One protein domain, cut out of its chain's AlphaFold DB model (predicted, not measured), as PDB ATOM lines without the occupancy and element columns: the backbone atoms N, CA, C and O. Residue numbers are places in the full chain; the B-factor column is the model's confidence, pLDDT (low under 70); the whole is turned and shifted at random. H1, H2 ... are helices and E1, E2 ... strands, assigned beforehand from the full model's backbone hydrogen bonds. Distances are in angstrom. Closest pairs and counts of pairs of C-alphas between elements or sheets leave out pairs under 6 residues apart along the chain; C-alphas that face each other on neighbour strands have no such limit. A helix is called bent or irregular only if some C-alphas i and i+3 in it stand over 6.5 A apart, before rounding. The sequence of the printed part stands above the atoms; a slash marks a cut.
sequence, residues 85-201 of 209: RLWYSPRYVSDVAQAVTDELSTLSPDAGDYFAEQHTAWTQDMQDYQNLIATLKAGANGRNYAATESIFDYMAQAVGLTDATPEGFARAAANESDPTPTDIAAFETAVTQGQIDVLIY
ATOM      1  N   ARG A  85     357.837 216.731 221.914       85.62
ATOM      2  CA  ARG A  85     359.304 216.631 221.843       85.62
ATOM      3  C   ARG A  85     359.784 216.058 220.499       85.62
ATOM      4  O   ARG A  85     360.711 215.256 220.439       85.62
ATOM      5  N   LEU A  86     359.190 216.517 219.397       86.88
ATOM      6  CA  LEU A  86     359.397 216.001 218.035       86.88
ATOM      7  C   LEU A  86     360.866 216.009 217.577       86.88
ATOM      8  O   LEU A  86     361.256 215.177 216.763       86.88
ATOM      9  N   TRP A  87     361.689 216.920 218.107       87.94
ATOM     10  CA  TRP A  87     363.114 217.030 217.761       87.94
ATOM     11  C   TRP A  87     363.946 215.801 218.159       87.94
ATOM     12  O   TRP A  87     365.021 215.584 217.611       87.94
ATOM     13  N   TYR A  88     363.442 214.971 219.074       89.62
ATOM     14  CA  TYR A  88     364.104 213.731 219.484       89.62
ATOM     15  C   TYR A  88     363.806 212.550 218.547       89.62
ATOM     16  O   TYR A  88     364.357 211.466 218.729       89.62
ATOM     17  N   SER A  89     362.969 212.748 217.521       92.81
ATOM     18  CA  SER A  89     362.739 211.760 216.467       92.81
ATOM     19  C   SER A  89     363.789 211.894 215.358       92.81
ATOM     20  O   SER A  89     363.783 212.901 214.641       92.81
ATOM     21  N   PRO A  90     364.637 210.874 215.120       93.38
ATOM     22  CA  PRO A  90     365.629 210.919 214.042       93.38
ATOM     23  C   PRO A  90     364.980 211.041 212.656       93.38
ATOM     24  O   PRO A  90     365.530 211.672 211.747       93.38
ATOM     25  N   ARG A  91     363.772 210.484 212.505       92.06
ATOM     26  CA  ARG A  91     362.963 210.628 211.295       92.06
ATOM     27  C   ARG A  91     362.503 212.071 211.107       92.06
ATOM     28  O   ARG A  91     362.741 212.638 210.050       92.06
ATOM     29  N   TYR A  92     361.888 212.679 212.124       91.00
ATOM     30  CA  TYR A  92     361.355 214.039 211.983       91.00
ATOM     31  C   TYR A  92     362.450 215.076 211.751       91.00
ATOM     32  O   TYR A  92     362.226 216.023 211.007       91.00
ATOM     33  N   VAL A  93     363.638 214.892 212.333       92.94
ATOM     34  CA  VAL A  93     364.797 215.751 212.045       92.94
ATOM     35  C   VAL A  93     365.158 215.701 210.555       92.94
ATOM     36  O   VAL A  93     365.361 216.748 209.941       92.94
ATOM     37  N   SER A  94     365.168 214.505 209.960       92.81
ATOM     38  CA  SER A  94     365.455 214.311 208.531       92.81
ATOM     39  C   SER A  94     364.351 214.889 207.637       92.81
ATOM     40  O   SER A  94     364.643 215.625 206.697       92.81
ATOM     41  N   ASP A  95     363.082 214.648 207.980       91.88
ATOM     42  CA  ASP A  95     361.924 215.192 207.255       91.88
ATOM     43  C   ASP A  95     361.928 216.735 207.269       91.88
ATOM     44  O   ASP A  95     361.634 217.389 206.264       91.88
ATOM     45  N   VAL A  96     362.310 217.341 208.401       92.19
ATOM     46  CA  VAL A  96     362.445 218.798 208.530       92.19
ATOM     47  C   VAL A  96     363.595 219.333 207.682       92.19
ATOM     48  O   VAL A  96     363.405 220.342 207.006       92.19
ATOM     49  N   ALA A  97     364.760 218.682 207.677       93.88
ATOM     50  CA  ALA A  97     365.894 219.108 206.853       93.88
ATOM     51  C   ALA A  97     365.545 219.112 205.354       93.88
ATOM     52  O   ALA A  97     365.823 220.095 204.654       93.88
ATOM     53  N   GLN A  98     364.845 218.076 204.886       94.00
ATOM     54  CA  GLN A  98     364.349 218.012 203.513       94.00
ATOM     55  C   GLN A  98     363.349 219.141 203.231       94.00
ATOM     56  O   GLN A  98     363.500 219.877 202.259       94.00
ATOM     57  N   ALA A  99     362.357 219.347 204.102       92.56
ATOM     58  CA  ALA A  99     361.347 220.385 203.897       92.56
ATOM     59  C   ALA A  99     361.927 221.810 203.909       92.56
ATOM     60  O   ALA A  99     361.457 222.670 203.162       92.56
ATOM     61  N   VAL A 100     362.948 222.073 204.734       93.19
ATOM     62  CA  VAL A 100     363.693 223.343 204.713       93.19
ATOM     63  C   VAL A 100     364.380 223.527 203.359       93.19
ATOM     64  O   VAL A 100     364.297 224.606 202.776       93.19
ATOM     65  N   THR A 101     365.027 222.478 202.848       94.69
ATOM     66  CA  THR A 101     365.738 222.499 201.560       94.69
ATOM     67  C   THR A 101     364.780 222.752 200.394       94.69
ATOM     68  O   THR A 101     365.045 223.626 199.564       94.69
ATOM     69  N   ASP A 102     363.635 222.064 200.367       93.50
ATOM     70  CA  ASP A 102     362.571 222.260 199.371       93.50
ATOM     71  C   ASP A 102     362.070 223.713 199.351       93.50
ATOM     72  O   ASP A 102     361.923 224.335 198.294       93.50
ATOM     73  N   GLU A 103     361.790 224.266 200.535       92.56
ATOM     74  CA  GLU A 103     361.235 225.611 200.675       92.56
ATOM     75  C   GLU A 103     362.255 226.673 200.255       92.56
ATOM     76  O   GLU A 103     361.925 227.599 199.513       92.56
ATOM     77  N   LEU A 104     363.515 226.527 200.670       93.75
ATOM     78  CA  LEU A 104     364.584 227.441 200.265       93.75
ATOM     79  C   LEU A 104     364.821 227.407 198.751       93.75
ATOM     80  O   LEU A 104     364.951 228.468 198.138       93.75
ATOM     81  N   SER A 105     364.786 226.220 198.146       93.75
ATOM     82  CA  SER A 105     364.909 226.047 196.692       93.75
ATOM     83  C   SER A 105     363.734 226.675 195.940       93.75
ATOM     84  O   SER A 105     363.924 227.303 194.902       93.75
ATOM     85  N   THR A 106     362.522 226.596 196.498       93.50
ATOM     86  CA  THR A 106     361.330 227.259 195.943       93.50
ATOM     87  C   THR A 106     361.435 228.785 196.027       93.50
ATOM     88  O   THR A 106     361.052 229.495 195.096       93.50
ATOM     89  N   LEU A 107     361.947 229.313 197.142       94.12
ATOM     90  CA  LEU A 107     362.073 230.755 197.373       94.12
ATOM     91  C   LEU A 107     363.226 231.397 196.593       94.12
ATOM     92  O   LEU A 107     363.175 232.602 196.331       94.12
ATOM     93  N   SER A 108     364.263 230.627 196.257       94.88
ATOM     94  CA  SER A 108     365.444 231.104 195.537       94.88
ATOM     95  C   SER A 108     365.969 230.048 194.552       94.88
ATOM     96  O   SER A 108     367.013 229.448 194.818       94.88
ATOM     97  N   PRO A 109     365.294 229.856 193.400       95.19
ATOM     98  CA  PRO A 109     365.666 228.839 192.413       95.19
ATOM     99  C   PRO A 109     367.109 228.965 191.906       95.19
ATOM    100  O   PRO A 109     367.787 227.955 191.756       95.19
ATOM    101  N   ASP A 110     367.614 230.194 191.746       96.25
ATOM    102  CA  ASP A 110     368.995 230.467 191.309       96.25
ATOM    103  C   ASP A 110     370.066 229.919 192.276       96.25
ATOM    104  O   ASP A 110     371.230 229.796 191.909       96.25
ATOM    105  N   ALA A 111     369.688 229.615 193.524       95.94
ATOM    106  CA  ALA A 111     370.555 229.021 194.543       95.94
ATOM    107  C   ALA A 111     370.200 227.549 194.837       95.94
ATOM    108  O   ALA A 111     370.668 227.002 195.835       95.94
ATOM    109  N   GLY A 112     369.368 226.911 194.004       94.69
ATOM    110  CA  GLY A 112     368.886 225.542 194.211       94.69
ATOM    111  C   GLY A 112     370.014 224.521 194.361       94.69
ATOM    112  O   GLY A 112     370.017 223.760 195.329       94.69
ATOM    113  N   ASP A 113     371.013 224.573 193.477       96.38
ATOM    114  CA  ASP A 113     372.175 223.672 193.519       96.38
ATOM    115  C   ASP A 113     372.930 223.789 194.850       96.38
ATOM    116  O   ASP A 113     373.254 222.785 195.480       96.38
ATOM    117  N   TYR A 114     373.107 225.016 195.352       97.31
ATOM    118  CA  TYR A 114     373.732 225.249 196.652       97.31
ATOM    119  C   TYR A 114     372.939 224.595 197.792       97.31
ATOM    120  O   TYR A 114     373.527 223.945 198.655       97.31
ATOM    121  N   PHE A 115     371.608 224.727 197.822       97.31
ATOM    122  CA  PHE A 115     370.801 224.089 198.870       97.31
ATOM    123  C   PHE A 115     370.849 222.559 198.789       97.31
ATOM    124  O   PHE A 115     370.933 221.906 199.830       97.31
ATOM    125  N   ALA A 116     370.859 221.993 197.581       96.00
ATOM    126  CA  ALA A 116     371.002 220.554 197.375       96.00
ATOM    127  C   ALA A 116     372.367 220.031 197.864       96.00
ATOM    128  O   ALA A 116     372.435 218.995 198.534       96.00
ATOM    129  N   GLU A 117     373.449 220.768 197.598       98.06
ATOM    130  CA  GLU A 117     374.788 220.457 198.111       98.06
ATOM    131  C   GLU A 117     374.833 220.499 199.645       98.06
ATOM    132  O   GLU A 117     375.331 219.561 200.269       98.06
ATOM    133  N   GLN A 118     374.265 221.538 200.272       98.12
ATOM    134  CA  GLN A 118     374.223 221.645 201.737       98.12
ATOM    135  C   GLN A 118     373.403 220.519 202.378       98.12
ATOM    136  O   GLN A 118     373.809 219.965 203.399       98.12
ATOM    137  N   HIS A 119     372.271 220.147 201.777       97.56
ATOM    138  CA  HIS A 119     371.457 219.030 202.254       97.56
ATOM    139  C   HIS A 119     372.201 217.692 202.149       97.56
ATOM    140  O   HIS A 119     372.142 216.867 203.063       97.56
ATOM    141  N   THR A 120     372.943 217.492 201.058       97.81
ATOM    142  CA  THR A 120     373.778 216.301 200.860       97.81
ATOM    143  C   THR A 120     374.888 216.226 201.905       97.81
ATOM    144  O   THR A 120     375.038 215.185 202.543       97.81
ATOM    145  N   ALA A 121     375.614 217.325 202.132       97.81
ATOM    146  CA  ALA A 121     376.657 217.393 203.154       97.81
ATOM    147  C   ALA A 121     376.093 217.103 204.555       97.81
ATOM    148  O   ALA A 121     376.613 216.254 205.271       97.81
ATOM    149  N   TRP A 122     374.962 217.718 204.911       97.50
ATOM    150  CA  TRP A 122     374.296 217.457 206.188       97.50
ATOM    151  C   TRP A 122     373.857 215.992 206.338       97.50
ATOM    152  O   TRP A 122     374.038 215.390 207.393       97.50
ATOM    153  N   THR A 123     373.315 215.391 205.276       96.06
ATOM    154  CA  THR A 123     372.896 213.981 205.295       96.06
ATOM    155  C   THR A 123     374.094 213.050 205.485       96.06
ATOM    156  O   THR A 123     373.976 212.045 206.183       96.06
ATOM    157  N   GLN A 124     375.248 213.385 204.897       97.19
ATOM    158  CA  GLN A 124     376.502 212.654 205.095       97.19
ATOM    159  C   GLN A 124     376.997 212.769 206.540       97.19
ATOM    160  O   GLN A 124     377.276 211.744 207.156       97.19
ATOM    161  N   ASP A 125     377.007 213.974 207.113       96.94
ATOM    162  CA  ASP A 125     377.400 214.197 208.512       96.94
ATOM    163  C   ASP A 125     376.498 213.435 209.504       96.94
ATOM    164  O   ASP A 125     376.936 213.013 210.574       96.94
ATOM    165  N   MET A 126     375.230 213.214 209.143       96.75
ATOM    166  CA  MET A 126     374.272 212.463 209.957       96.75
ATOM    167  C   MET A 126     374.393 210.936 209.822       96.75
ATOM    168  O   MET A 126     373.714 210.219 210.562       96.75
ATOM    169  N   GLN A 127     375.239 210.407 208.931       95.94
ATOM    170  CA  GLN A 127     375.367 208.956 208.733       95.94
ATOM    171  C   GLN A 127     375.822 208.237 210.001       95.94
ATOM    172  O   GLN A 127     375.224 207.228 210.366       95.94
ATOM    173  N   ASP A 128     376.809 208.774 210.719       95.88
ATOM    174  CA  ASP A 128     377.302 208.161 211.959       95.88
ATOM    175  C   ASP A 128     376.206 208.080 213.029       95.88
ATOM    176  O   ASP A 128     376.062 207.067 213.717       95.88
ATOM    177  N   TYR A 129     375.371 209.115 213.122       95.69
ATOM    178  CA  TYR A 129     374.214 209.132 214.010       95.69
ATOM    179  C   TYR A 129     373.176 208.068 213.622       95.69
ATOM    180  O   TYR A 129     372.709 207.320 214.483       95.69
ATOM    181  N   GLN A 130     372.852 207.941 212.332       95.44
ATOM    182  CA  GLN A 130     371.910 206.922 211.850       95.44
ATOM    183  C   GLN A 130     372.458 205.498 212.033       95.44
ATOM    184  O   GLN A 130     371.724 204.592 212.434       95.44
ATOM    185  N   ASN A 131     373.758 205.302 211.815       96.31
ATOM    186  CA  ASN A 131     374.443 204.031 212.043       96.31
ATOM    187  C   ASN A 131     374.414 203.633 213.524       96.31
ATOM    188  O   ASN A 131     374.192 202.463 213.851       96.31
ATOM    189  N   LEU A 132     374.585 204.599 214.432       96.50
ATOM    190  CA  LEU A 132     374.465 204.357 215.867       96.50
ATOM    191  C   LEU A 132     373.040 203.937 216.246       96.50
ATOM    192  O   LEU A 132     372.873 202.968 216.982       96.50
ATOM    193  N   ILE A 133     372.016 204.602 215.705       95.94
ATOM    194  CA  ILE A 133     370.612 204.217 215.922       95.94
ATOM    195  C   ILE A 133     370.359 202.794 215.422       95.94
ATOM    196  O   ILE A 133     369.758 201.996 216.137       95.94
ATOM    197  N   ALA A 134     370.845 202.448 214.227       95.69
ATOM    198  CA  ALA A 134     370.705 201.101 213.677       95.69
ATOM    199  C   ALA A 134     371.403 200.043 214.550       95.69
ATOM    200  O   ALA A 134     370.841 198.976 214.806       95.69
ATOM    201  N   THR A 135     372.592 200.364 215.064       96.25
ATOM    202  CA  THR A 135     373.346 199.497 215.982       96.25
ATOM    203  C   THR A 135     372.589 199.285 217.292       96.25
ATOM    204  O   THR A 135     372.430 198.149 217.739       96.25
ATOM    205  N   LEU A 136     372.072 200.361 217.893       94.69
ATOM    206  CA  LEU A 136     371.258 200.285 219.107       94.69
ATOM    207  C   LEU A 136     369.994 199.470 218.865       94.69
ATOM    208  O   LEU A 136     369.679 198.594 219.665       94.69
ATOM    209  N   LYS A 137     369.320 199.686 217.734       95.25
ATOM    210  CA  LYS A 137     368.127 198.929 217.360       95.25
ATOM    211  C   LYS A 137     368.390 197.428 217.318       95.25
ATOM    212  O   LYS A 137     367.601 196.663 217.858       95.25
ATOM    213  N   ALA A 138     369.512 196.997 216.749       94.75
ATOM    214  CA  ALA A 138     369.865 195.580 216.698       94.75
ATOM    215  C   ALA A 138     370.035 194.936 218.092       94.75
ATOM    216  O   ALA A 138     369.765 193.747 218.242       94.75
ATOM    217  N   GLY A 139     370.457 195.699 219.109       92.12
ATOM    218  CA  GLY A 139     370.668 195.200 220.478       92.12
ATOM    219  C   GLY A 139     369.529 195.475 221.473       92.12
ATOM    220  O   GLY A 139     369.453 194.817 222.517       92.12
ATOM    221  N   ALA A 140     368.666 196.446 221.171       92.62
ATOM    222  CA  ALA A 140     367.629 196.952 222.069       92.62
ATOM    223  C   ALA A 140     366.204 196.543 221.675       92.62
ATOM    224  O   ALA A 140     365.296 196.688 222.489       92.62
ATOM    225  N   ASN A 141     365.996 196.035 220.457       91.00
ATOM    226  CA  ASN A 141     364.662 195.718 219.957       91.00
ATOM    227  C   ASN A 141     363.912 194.744 220.884       91.00
ATOM    228  O   ASN A 141     364.397 193.648 221.166       91.00
ATOM    229  N   GLY A 142     362.723 195.149 221.328       90.31
ATOM    230  CA  GLY A 142     361.868 194.378 222.231       90.31
ATOM    231  C   GLY A 142     362.257 194.440 223.711       90.31
ATOM    232  O   GLY A 142     361.613 193.773 224.514       90.31
ATOM    233  N   ARG A 143     363.279 195.221 224.087       95.31
ATOM    234  CA  ARG A 143     363.574 195.508 225.497       95.31
ATOM    235  C   ARG A 143     362.629 196.566 226.039       95.31
ATOM    236  O   ARG A 143     362.220 197.481 225.318       95.31
ATOM    237  N   ASN A 144     362.351 196.469 227.326       96.62
ATOM    238  CA  ASN A 144     361.499 197.406 228.028       96.62
ATOM    239  C   ASN A 144     362.333 198.560 228.583       96.62
ATOM    240  O   ASN A 144     363.341 198.345 229.260       96.62
ATOM    241  N   TYR A 145     361.903 199.791 228.330       95.69
ATOM    242  CA  TYR A 145     362.468 200.968 228.976       95.69
ATOM    243  C   TYR A 145     361.451 201.604 229.912       95.69
ATOM    244  O   TYR A 145     360.249 201.473 229.716       95.69
ATOM    245  N   ALA A 146     361.940 202.329 230.907       95.06
ATOM    246  CA  ALA A 146     361.144 203.335 231.591       95.06
ATOM    247  C   ALA A 146     361.875 204.668 231.532       95.06
ATOM    248  O   ALA A 146     363.110 204.694 231.498       95.06
ATOM    249  N   ALA A 147     361.134 205.769 231.525       92.75
ATOM    250  CA  ALA A 147     361.713 207.100 231.480       92.75
ATOM    251  C   ALA A 147     361.149 208.010 232.567       92.75
ATOM    252  O   ALA A 147     359.976 207.934 232.925       92.75
ATOM    253  N   THR A 148     361.994 208.904 233.080       90.69
ATOM    254  CA  THR A 148     361.547 209.931 234.033       90.69
ATOM    255  C   THR A 148     360.901 211.136 233.351       90.69
ATOM    256  O   THR A 148     360.250 211.930 234.014       90.69
ATOM    257  N   GLU A 149     361.082 211.278 232.036       87.69
ATOM    258  CA  GLU A 149     360.387 212.240 231.181       87.69
ATOM    259  C   GLU A 149     360.170 211.648 229.784       87.69
ATOM    260  O   GLU A 149     360.983 210.863 229.298       87.69
ATOM    261  N   SER A 150     359.140 212.122 229.083       86.81
ATOM    262  CA  SER A 150     358.764 211.675 227.732       86.81
ATOM    263  C   SER A 150     359.704 212.163 226.616       86.81
ATOM    264  O   SER A 150     359.452 211.982 225.428       86.81
ATOM    265  N   ILE A 151     360.820 212.816 226.955       87.56
ATOM    266  CA  ILE A 151     361.747 213.394 225.970       87.56
ATOM    267  C   ILE A 151     362.297 212.333 225.005       87.56
ATOM    268  O   ILE A 151     362.485 212.614 223.821       87.56
ATOM    269  N   PHE A 152     362.560 211.124 225.498       89.69
ATOM    270  CA  PHE A 152     363.240 210.090 224.725       89.69
ATOM    271  C   PHE A 152     362.296 209.201 223.900       89.69
ATOM    272  O   PHE A 152     362.778 208.428 223.077       89.69
ATOM    273  N   ASP A 153     360.974 209.317 224.047       90.69
ATOM    274  CA  ASP A 153     360.013 208.347 223.493       90.69
ATOM    275  C   ASP A 153     360.172 208.112 221.988       90.69
ATOM    276  O   ASP A 153     360.151 206.976 221.515       90.69
ATOM    277  N   TYR A 154     360.398 209.173 221.210       92.75
ATOM    278  CA  TYR A 154     360.606 209.030 219.768       92.75
ATOM    279  C   TYR A 154     361.901 208.296 219.415       92.75
ATOM    280  O   TYR A 154     361.941 207.551 218.434       92.75
ATOM    281  N   MET A 155     362.958 208.487 220.205       94.25
ATOM    282  CA  MET A 155     364.201 207.746 220.031       94.25
ATOM    283  C   MET A 155     364.017 206.288 220.456       94.25
ATOM    284  O   MET A 155     364.437 205.400 219.720       94.25
ATOM    285  N   ALA A 156     363.332 206.035 221.576       93.44
ATOM    286  CA  ALA A 156     362.977 204.688 222.022       93.44
ATOM    287  C   ALA A 156     362.222 203.914 220.934       93.44
ATOM    288  O   ALA A 156     362.615 202.799 220.593       93.44
ATOM    289  N   GLN A 157     361.223 204.537 220.304       92.94
ATOM    290  CA  GLN A 157     360.510 203.954 219.165       92.94
ATOM    291  C   GLN A 157     361.443 203.680 217.976       92.94
ATOM    292  O   GLN A 157     361.367 202.617 217.357       92.94
ATOM    293  N   ALA A 158     362.352 204.607 217.657       93.75
ATOM    294  CA  ALA A 158     363.306 204.430 216.563       93.75
ATOM    295  C   ALA A 158     364.257 203.239 216.797       93.75
ATOM    296  O   ALA A 158     364.545 202.498 215.851       93.75
ATOM    297  N   VAL A 159     364.688 203.021 218.046       95.69
ATOM    298  CA  VAL A 159     365.549 201.893 218.440       95.69
ATOM    299  C   VAL A 159     364.775 200.626 218.840       95.69
ATOM    300  O   VAL A 159     365.392 199.617 219.167       95.69
ATOM    301  N   GLY A 160     363.441 200.629 218.778       94.69
ATOM    302  CA  GLY A 160     362.611 199.446 219.043       94.69
ATOM    303  C   GLY A 160     362.448 199.080 220.522       94.69
ATOM    304  O   GLY A 160     362.165 197.924 220.833       94.69
ATOM    305  N   LEU A 161     362.631 200.036 221.430       95.56
ATOM    306  CA  LEU A 161     362.312 199.866 222.846       95.56
ATOM    307  C   LEU A 161     360.795 199.957 223.072       95.56
ATOM    308  O   LEU A 161     360.098 200.700 222.379       95.56
ATOM    309  N   THR A 162     360.296 199.218 224.060       94.69
ATOM    310  CA  THR A 162     358.891 199.255 224.496       94.69
ATOM    311  C   THR A 162     358.773 200.013 225.808       94.69
ATOM    312  O   THR A 162     359.519 199.739 226.745       94.69
ATOM    313  N   ASP A 163     357.866 200.985 225.867       94.00
ATOM    314  CA  ASP A 163     357.651 201.779 227.076       94.00
ATOM    315  C   ASP A 163     356.938 200.939 228.142       94.00
ATOM    316  O   ASP A 163     355.844 200.422 227.920       94.00
ATOM    317  N   ALA A 164     357.589 200.799 229.290       95.62
ATOM    318  CA  ALA A 164     357.098 200.141 230.492       95.62
ATOM    319  C   ALA A 164     356.999 201.127 231.670       95.62
ATOM    320  O   ALA A 164     356.898 200.713 232.827       95.62
ATOM    321  N   THR A 165     357.038 202.436 231.400       94.81
ATOM    322  CA  THR A 165     356.800 203.470 232.408       94.81
ATOM    323  C   THR A 165     355.363 203.345 232.930       94.81
ATOM    324  O   THR A 165     354.422 203.396 232.134       94.81
ATOM    325  N   PRO A 166     355.139 203.211 234.252       95.44
ATOM    326  CA  PRO A 166     353.790 203.193 234.805       95.44
ATOM    327  C   PRO A 166     352.997 204.436 234.402       95.44
ATOM    328  O   PRO A 166     353.484 205.561 234.530       95.44
ATOM    329  N   GLU A 167     351.753 204.239 233.965       93.69
ATOM    330  CA  GLU A 167     350.929 205.297 233.365       93.69
ATOM    331  C   GLU A 167     350.777 206.526 234.272       93.69
ATOM    332  O   GLU A 167     350.865 207.663 233.810       93.69
ATOM    333  N   GLY A 168     350.585 206.315 235.578       93.06
ATOM    334  CA  GLY A 168     350.461 207.409 236.538       93.06
ATOM    335  C   GLY A 168     351.732 208.256 236.641       93.06
ATOM    336  O   GLY A 168     351.647 209.485 236.646       93.06
ATOM    337  N   PHE A 169     352.903 207.615 236.593       94.06
ATOM    338  CA  PHE A 169     354.191 208.302 236.560       94.06
ATOM    339  C   PHE A 169     354.385 209.048 235.233       94.06
ATOM    340  O   PHE A 169     354.712 210.235 235.236       94.06
ATOM    341  N   ALA A 170     354.129 208.387 234.098       92.00
ATOM    342  CA  ALA A 170     354.247 208.992 232.770       92.00
ATOM    343  C   ALA A 170     353.341 210.227 232.620       92.00
ATOM    344  O   ALA A 170     353.764 211.257 232.094       92.00
ATOM    345  N   ARG A 171     352.109 210.156 233.139       90.88
ATOM    346  CA  ARG A 171     351.160 211.275 233.154       90.88
ATOM    347  C   ARG A 171     351.641 212.426 234.033       90.88
ATOM    348  O   ARG A 171     351.522 213.576 233.619       90.88
ATOM    349  N   ALA A 172     352.169 212.136 235.222       90.62
ATOM    350  CA  ALA A 172     352.712 213.166 236.103       90.62
ATOM    351  C   ALA A 172     353.877 213.909 235.430       90.62
ATOM    352  O   ALA A 172     353.853 215.139 235.354       90.62
ATOM    353  N   ALA A 173     354.808 213.159 234.829       88.00
ATOM    354  CA  ALA A 173     355.931 213.703 234.072       88.00
ATOM    355  C   ALA A 173     355.478 214.536 232.858       88.00
ATOM    356  O   ALA A 173     355.999 215.623 232.623       88.00
ATOM    357  N   ALA A 174     354.479 214.066 232.103       84.31
ATOM    358  CA  ALA A 174     353.935 214.792 230.952       84.31
ATOM    359  C   ALA A 174     353.254 216.116 231.338       84.31
ATOM    360  O   ALA A 174     353.276 217.066 230.556       84.31
ATOM    361  N   ASN A 175     352.670 216.178 232.535       86.81
ATOM    362  CA  ASN A 175     352.015 217.368 233.075       86.81
ATOM    363  C   ASN A 175     352.968 218.291 233.853       86.81
ATOM    364  O   ASN A 175     352.492 219.255 234.448       86.81
ATOM    365  N   GLU A 176     354.275 217.996 233.880       85.44
ATOM    366  CA  GLU A 176     355.271 218.723 234.686       85.44
ATOM    367  C   GLU A 176     354.855 218.813 236.169       85.44
ATOM    368  O   GLU A 176     354.991 219.841 236.829       85.44
ATOM    369  N   SER A 177     354.300 217.714 236.684       88.62
ATOM    370  CA  SER A 177     353.773 217.590 238.045       88.62
ATOM    371  C   SER A 177     354.437 216.440 238.794       88.62
ATOM    372  O   SER A 177     354.949 215.502 238.179       88.62
ATOM    373  N   ASP A 178     354.383 216.486 240.122       89.50
ATOM    374  CA  ASP A 178     354.966 215.431 240.944       89.50
ATOM    375  C   ASP A 178     354.128 214.139 240.885       89.50
ATOM    376  O   ASP A 178     352.900 214.187 241.043       89.50
ATOM    377  N   PRO A 179     354.762 212.966 240.689       92.62
ATOM    378  CA  PRO A 179     354.082 211.681 240.782       92.62
ATOM    379  C   PRO A 179     353.597 211.433 242.214       92.62
ATOM    380  O   PRO A 179     354.243 211.811 243.193       92.62
ATOM    381  N   THR A 180     352.456 210.760 242.355       95.25
ATOM    382  CA  THR A 180     351.933 210.420 243.683       95.25
ATOM    383  C   THR A 180     352.786 209.329 244.344       95.25
ATOM    384  O   THR A 180     353.476 208.578 243.648       95.25
ATOM    385  N   PRO A 181     352.712 209.143 245.677       96.25
ATOM    386  CA  PRO A 181     353.401 208.033 246.342       96.25
ATOM    387  C   PRO A 181     353.060 206.658 245.745       96.25
ATOM    388  O   PRO A 181     353.923 205.788 245.666       96.25
ATOM    389  N   THR A 182     351.820 206.473 245.281       96.56
ATOM    390  CA  THR A 182     351.383 205.246 244.599       96.56
ATOM    391  C   THR A 182     352.077 205.068 243.249       96.56
ATOM    392  O   THR A 182     352.492 203.958 242.924       96.56
ATOM    393  N   ASP A 183     352.243 206.146 242.481       96.00
ATOM    394  CA  ASP A 183     352.927 206.105 241.182       96.00
ATOM    395  C   ASP A 183     354.414 205.774 241.347       96.00
ATOM    396  O   ASP A 183     354.959 204.964 240.596       96.00
ATOM    397  N   ILE A 184     355.059 206.350 242.369       94.75
ATOM    398  CA  ILE A 184     356.451 206.045 242.726       94.75
ATOM    399  C   ILE A 184     356.585 204.570 243.121       94.75
ATOM    400  O   ILE A 184     357.441 203.873 242.584       94.75
ATOM    401  N   ALA A 185     355.707 204.061 243.991       96.62
ATOM    402  CA  ALA A 185     355.732 202.658 244.403       96.62
ATOM    403  C   ALA A 185     355.511 201.691 243.223       96.62
ATOM    404  O   ALA A 185     356.153 200.640 243.151       96.62
ATOM    405  N   ALA A 186     354.635 202.041 242.275       96.44
ATOM    406  CA  ALA A 186     354.434 201.266 241.050       96.44
ATOM    407  C   ALA A 186     355.697 201.252 240.174       96.44
ATOM    408  O   ALA A 186     356.074 200.200 239.658       96.44
ATOM    409  N   PHE A 187     356.386 202.389 240.056       95.31
ATOM    410  CA  PHE A 187     357.650 202.496 239.327       95.31
ATOM    411  C   PHE A 187     358.753 201.655 239.971       95.31
ATOM    412  O   PHE A 187     359.400 200.854 239.298       95.31
ATOM    413  N   GLU A 188     358.941 201.778 241.285       95.00
ATOM    414  CA  GLU A 188     359.904 200.968 242.038       95.00
ATOM    415  C   GLU A 188     359.602 199.470 241.912       95.00
ATOM    416  O   GLU A 188     360.511 198.655 241.738       95.00
ATOM    417  N   THR A 189     358.321 199.095 241.933       96.44
ATOM    418  CA  THR A 189     357.887 197.711 241.716       96.44
ATOM    419  C   THR A 189     358.259 197.225 240.316       96.44
ATOM    420  O   THR A 189     358.836 196.148 240.186       96.44
ATOM    421  N   ALA A 190     358.005 198.018 239.272       94.94
ATOM    422  CA  ALA A 190     358.364 197.658 237.900       94.94
ATOM    423  C   ALA A 190     359.882 197.444 237.737       94.94
ATOM    424  O   ALA A 190     360.317 196.475 237.109       94.94
ATOM    425  N   VAL A 191     360.698 198.294 238.371       94.00
ATOM    426  CA  VAL A 191     362.163 198.149 238.369       94.00
ATOM    427  C   VAL A 191     362.588 196.886 239.120       94.00
ATOM    428  O   VAL A 191     363.352 196.077 238.601       94.00
ATOM    429  N   THR A 192     362.088 196.688 240.342       95.19
ATOM    430  CA  THR A 192     362.509 195.573 241.210       95.19
ATOM    431  C   THR A 192     362.029 194.208 240.725       95.19
ATOM    432  O   THR A 192     362.705 193.208 240.965       95.19
ATOM    433  N   GLN A 193     360.910 194.148 240.001       95.75
ATOM    434  CA  GLN A 193     360.409 192.927 239.367       95.75
ATOM    435  C   GLN A 193     361.090 192.614 238.024       95.75
ATOM    436  O   GLN A 193     360.741 191.623 237.387       95.75
ATOM    437  N   GLY A 194     362.053 193.433 237.586       93.31
ATOM    438  CA  GLY A 194     362.773 193.220 236.329       93.31
ATOM    439  C   GLY A 194     361.912 193.451 235.087       93.31
ATOM    440  O   GLY A 194     362.201 192.895 234.033       93.31
ATOM    441  N   GLN A 195     360.848 194.252 235.201       93.94
ATOM    442  CA  GLN A 195     359.992 194.609 234.064       93.94
ATOM    443  C   GLN A 195     360.644 195.669 233.166       93.94
ATOM    444  O   GLN A 195     360.193 195.866 232.040       93.94
ATOM    445  N   ILE A 196     361.695 196.336 233.657       96.25
ATOM    446  CA  ILE A 196     362.430 197.413 232.988       96.25
ATOM    447  C   ILE A 196     363.881 196.966 232.774       96.25
ATOM    448  O   ILE A 196     364.607 196.729 233.739       96.25
ATOM    449  N   ASP A 197     364.321 196.896 231.516       94.56
ATOM    450  CA  ASP A 197     365.710 196.594 231.146       94.56
ATOM    451  C   ASP A 197     366.606 197.840 231.204       94.56
ATOM    452  O   ASP A 197     367.801 197.750 231.495       94.56
ATOM    453  N   VAL A 198     366.044 199.007 230.868       93.94
ATOM    454  CA  VAL A 198     366.775 200.273 230.738       93.94
ATOM    455  C   VAL A 198     365.990 201.404 231.389       93.94
ATOM    456  O   VAL A 198     364.853 201.680 231.018       93.94
ATOM    457  N   LEU A 199     366.625 202.113 232.320       93.31
ATOM    458  CA  LEU A 199     366.086 203.347 232.880       93.31
ATOM    459  C   LEU A 199     366.678 204.559 232.158       93.31
ATOM    460  O   LEU A 199     367.892 204.765 232.158       93.31
ATOM    461  N   ILE A 200     365.809 205.385 231.587       91.38
ATOM    462  CA  ILE A 200     366.164 206.630 230.916       91.38
ATOM    463  C   ILE A 200     365.871 207.788 231.858       91.38
ATOM    464  O   ILE A 200     364.734 208.206 232.063       91.38
ATOM    465  N   TYR A 201     366.939 208.304 232.446       88.75
ATOM    466  CA  TYR A 201     366.875 209.416 233.372       88.75
ATOM    467  C   TYR A 201     367.182 210.729 232.653       88.75
ATOM    468  O   TYR A 201     368.203 210.842 231.964       88.75
TER     469      TYR A 201
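Overview. This is residues 85 to 201 of the 209 residues of the protein "Zinc ABC transporter solute-binding protein" of Propionibacterium sp (UniProt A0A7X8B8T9). A small, loose head holds a short parallel pair of strands, E1 and E2, with H4 close to it and H5 and H6 toward the far end; a long helical hairpin, H1 and H2, makes an arm at the other end. H3 leads from the arm into the head, and residues 106 to 111 at the arm's tip stick out. The printed part has 117 residues, with six named helices and two named strands in the order H1 H2 H3 E1 H4 H5 H6 E2, and its class is mostly helix. The whole is loose, with a radius of gyration of the C-alphas of 19.1 A, and flat, spanning 61 by 31 by 16 A.

Along the chain. Strand E1 is residues 144 to 147, 10.3 A long, beginning at C-alpha 144 at (361.499, 197.406, 228.028). Strand E2 is residues 198 to 200, 6.4 A, ending at C-alpha 200 at (366.164, 206.630, 230.916). The helices are H4, residues 150 to 159, 15.1 A; H5, residues 167 to 174, 10.2 A; H6, residues 181 to 192, 16.3 A; H3, residues 127 to 140, 19.5 A; H2, residues 109 to 125, 24.7 A; and H1, residues 90 to 107, 26.2 A, beginning at C-alpha 90 at (365.629, 210.919, 214.042). H2 and H4 are irregular: C-alphas 110 and 113 are 7.8 A apart, and C-alphas 151 and 154 are 7.7 A apart.

Arrangement. E1 and E2 are parallel neighbours at 21 degrees, with N 200 and O 146 within hydrogen-bond range at 2.8 A. They form a strand-helix-strand unit, two parallel neighbour strands with H4, H5 and H6 between them along the chain. Residues 144 to 145 of E1 also pair, parallel, with residues 162 to 163. E1 and H6 are near each other, with 5 pairs of C-alphas within 10 A. The hub is H4, touching three helices. H4 touches H3 about perpendicular, at 86 degrees, the closest C-alphas being those of Lys 137 and Val 159, 4.1 A apart. H4 and H5 only just touch, with 3 pairs of C-alphas within 8 A, the closest those of Ser 150 and Ala 174, 6.6 A. With residue 90 alone, H1 only just touches H4, with 3 pairs within 8 A, the closest C-alphas being those of Pro 90 and Met 155, 6.9 A. H6, with residues 183 to 187 alone, touches H5, the closest C-alphas being those of Phe 169 and Asp 183, 5.3 A. H1 and H2 form a hairpin, opposite ways at a shallow tilt of 17 degrees, the C-alphas of Ser 105 and Gly 112 being closest at 4.7 A. H2 and H3 meet only through their link. In H1, H3, H5 and H6 every O i to N i+4 pair is within hydrogen-bond range; in H2 11 of 13 are, and in H4 4 of 6.

Size, cuts and confidence. The two C-alphas farthest apart, those of Asp 110 and Gln 193, are 61.6 A apart. The printed part has no cut and no long link. The mean pLDDT of the printed part is 93.7, and no printed residue is under 70.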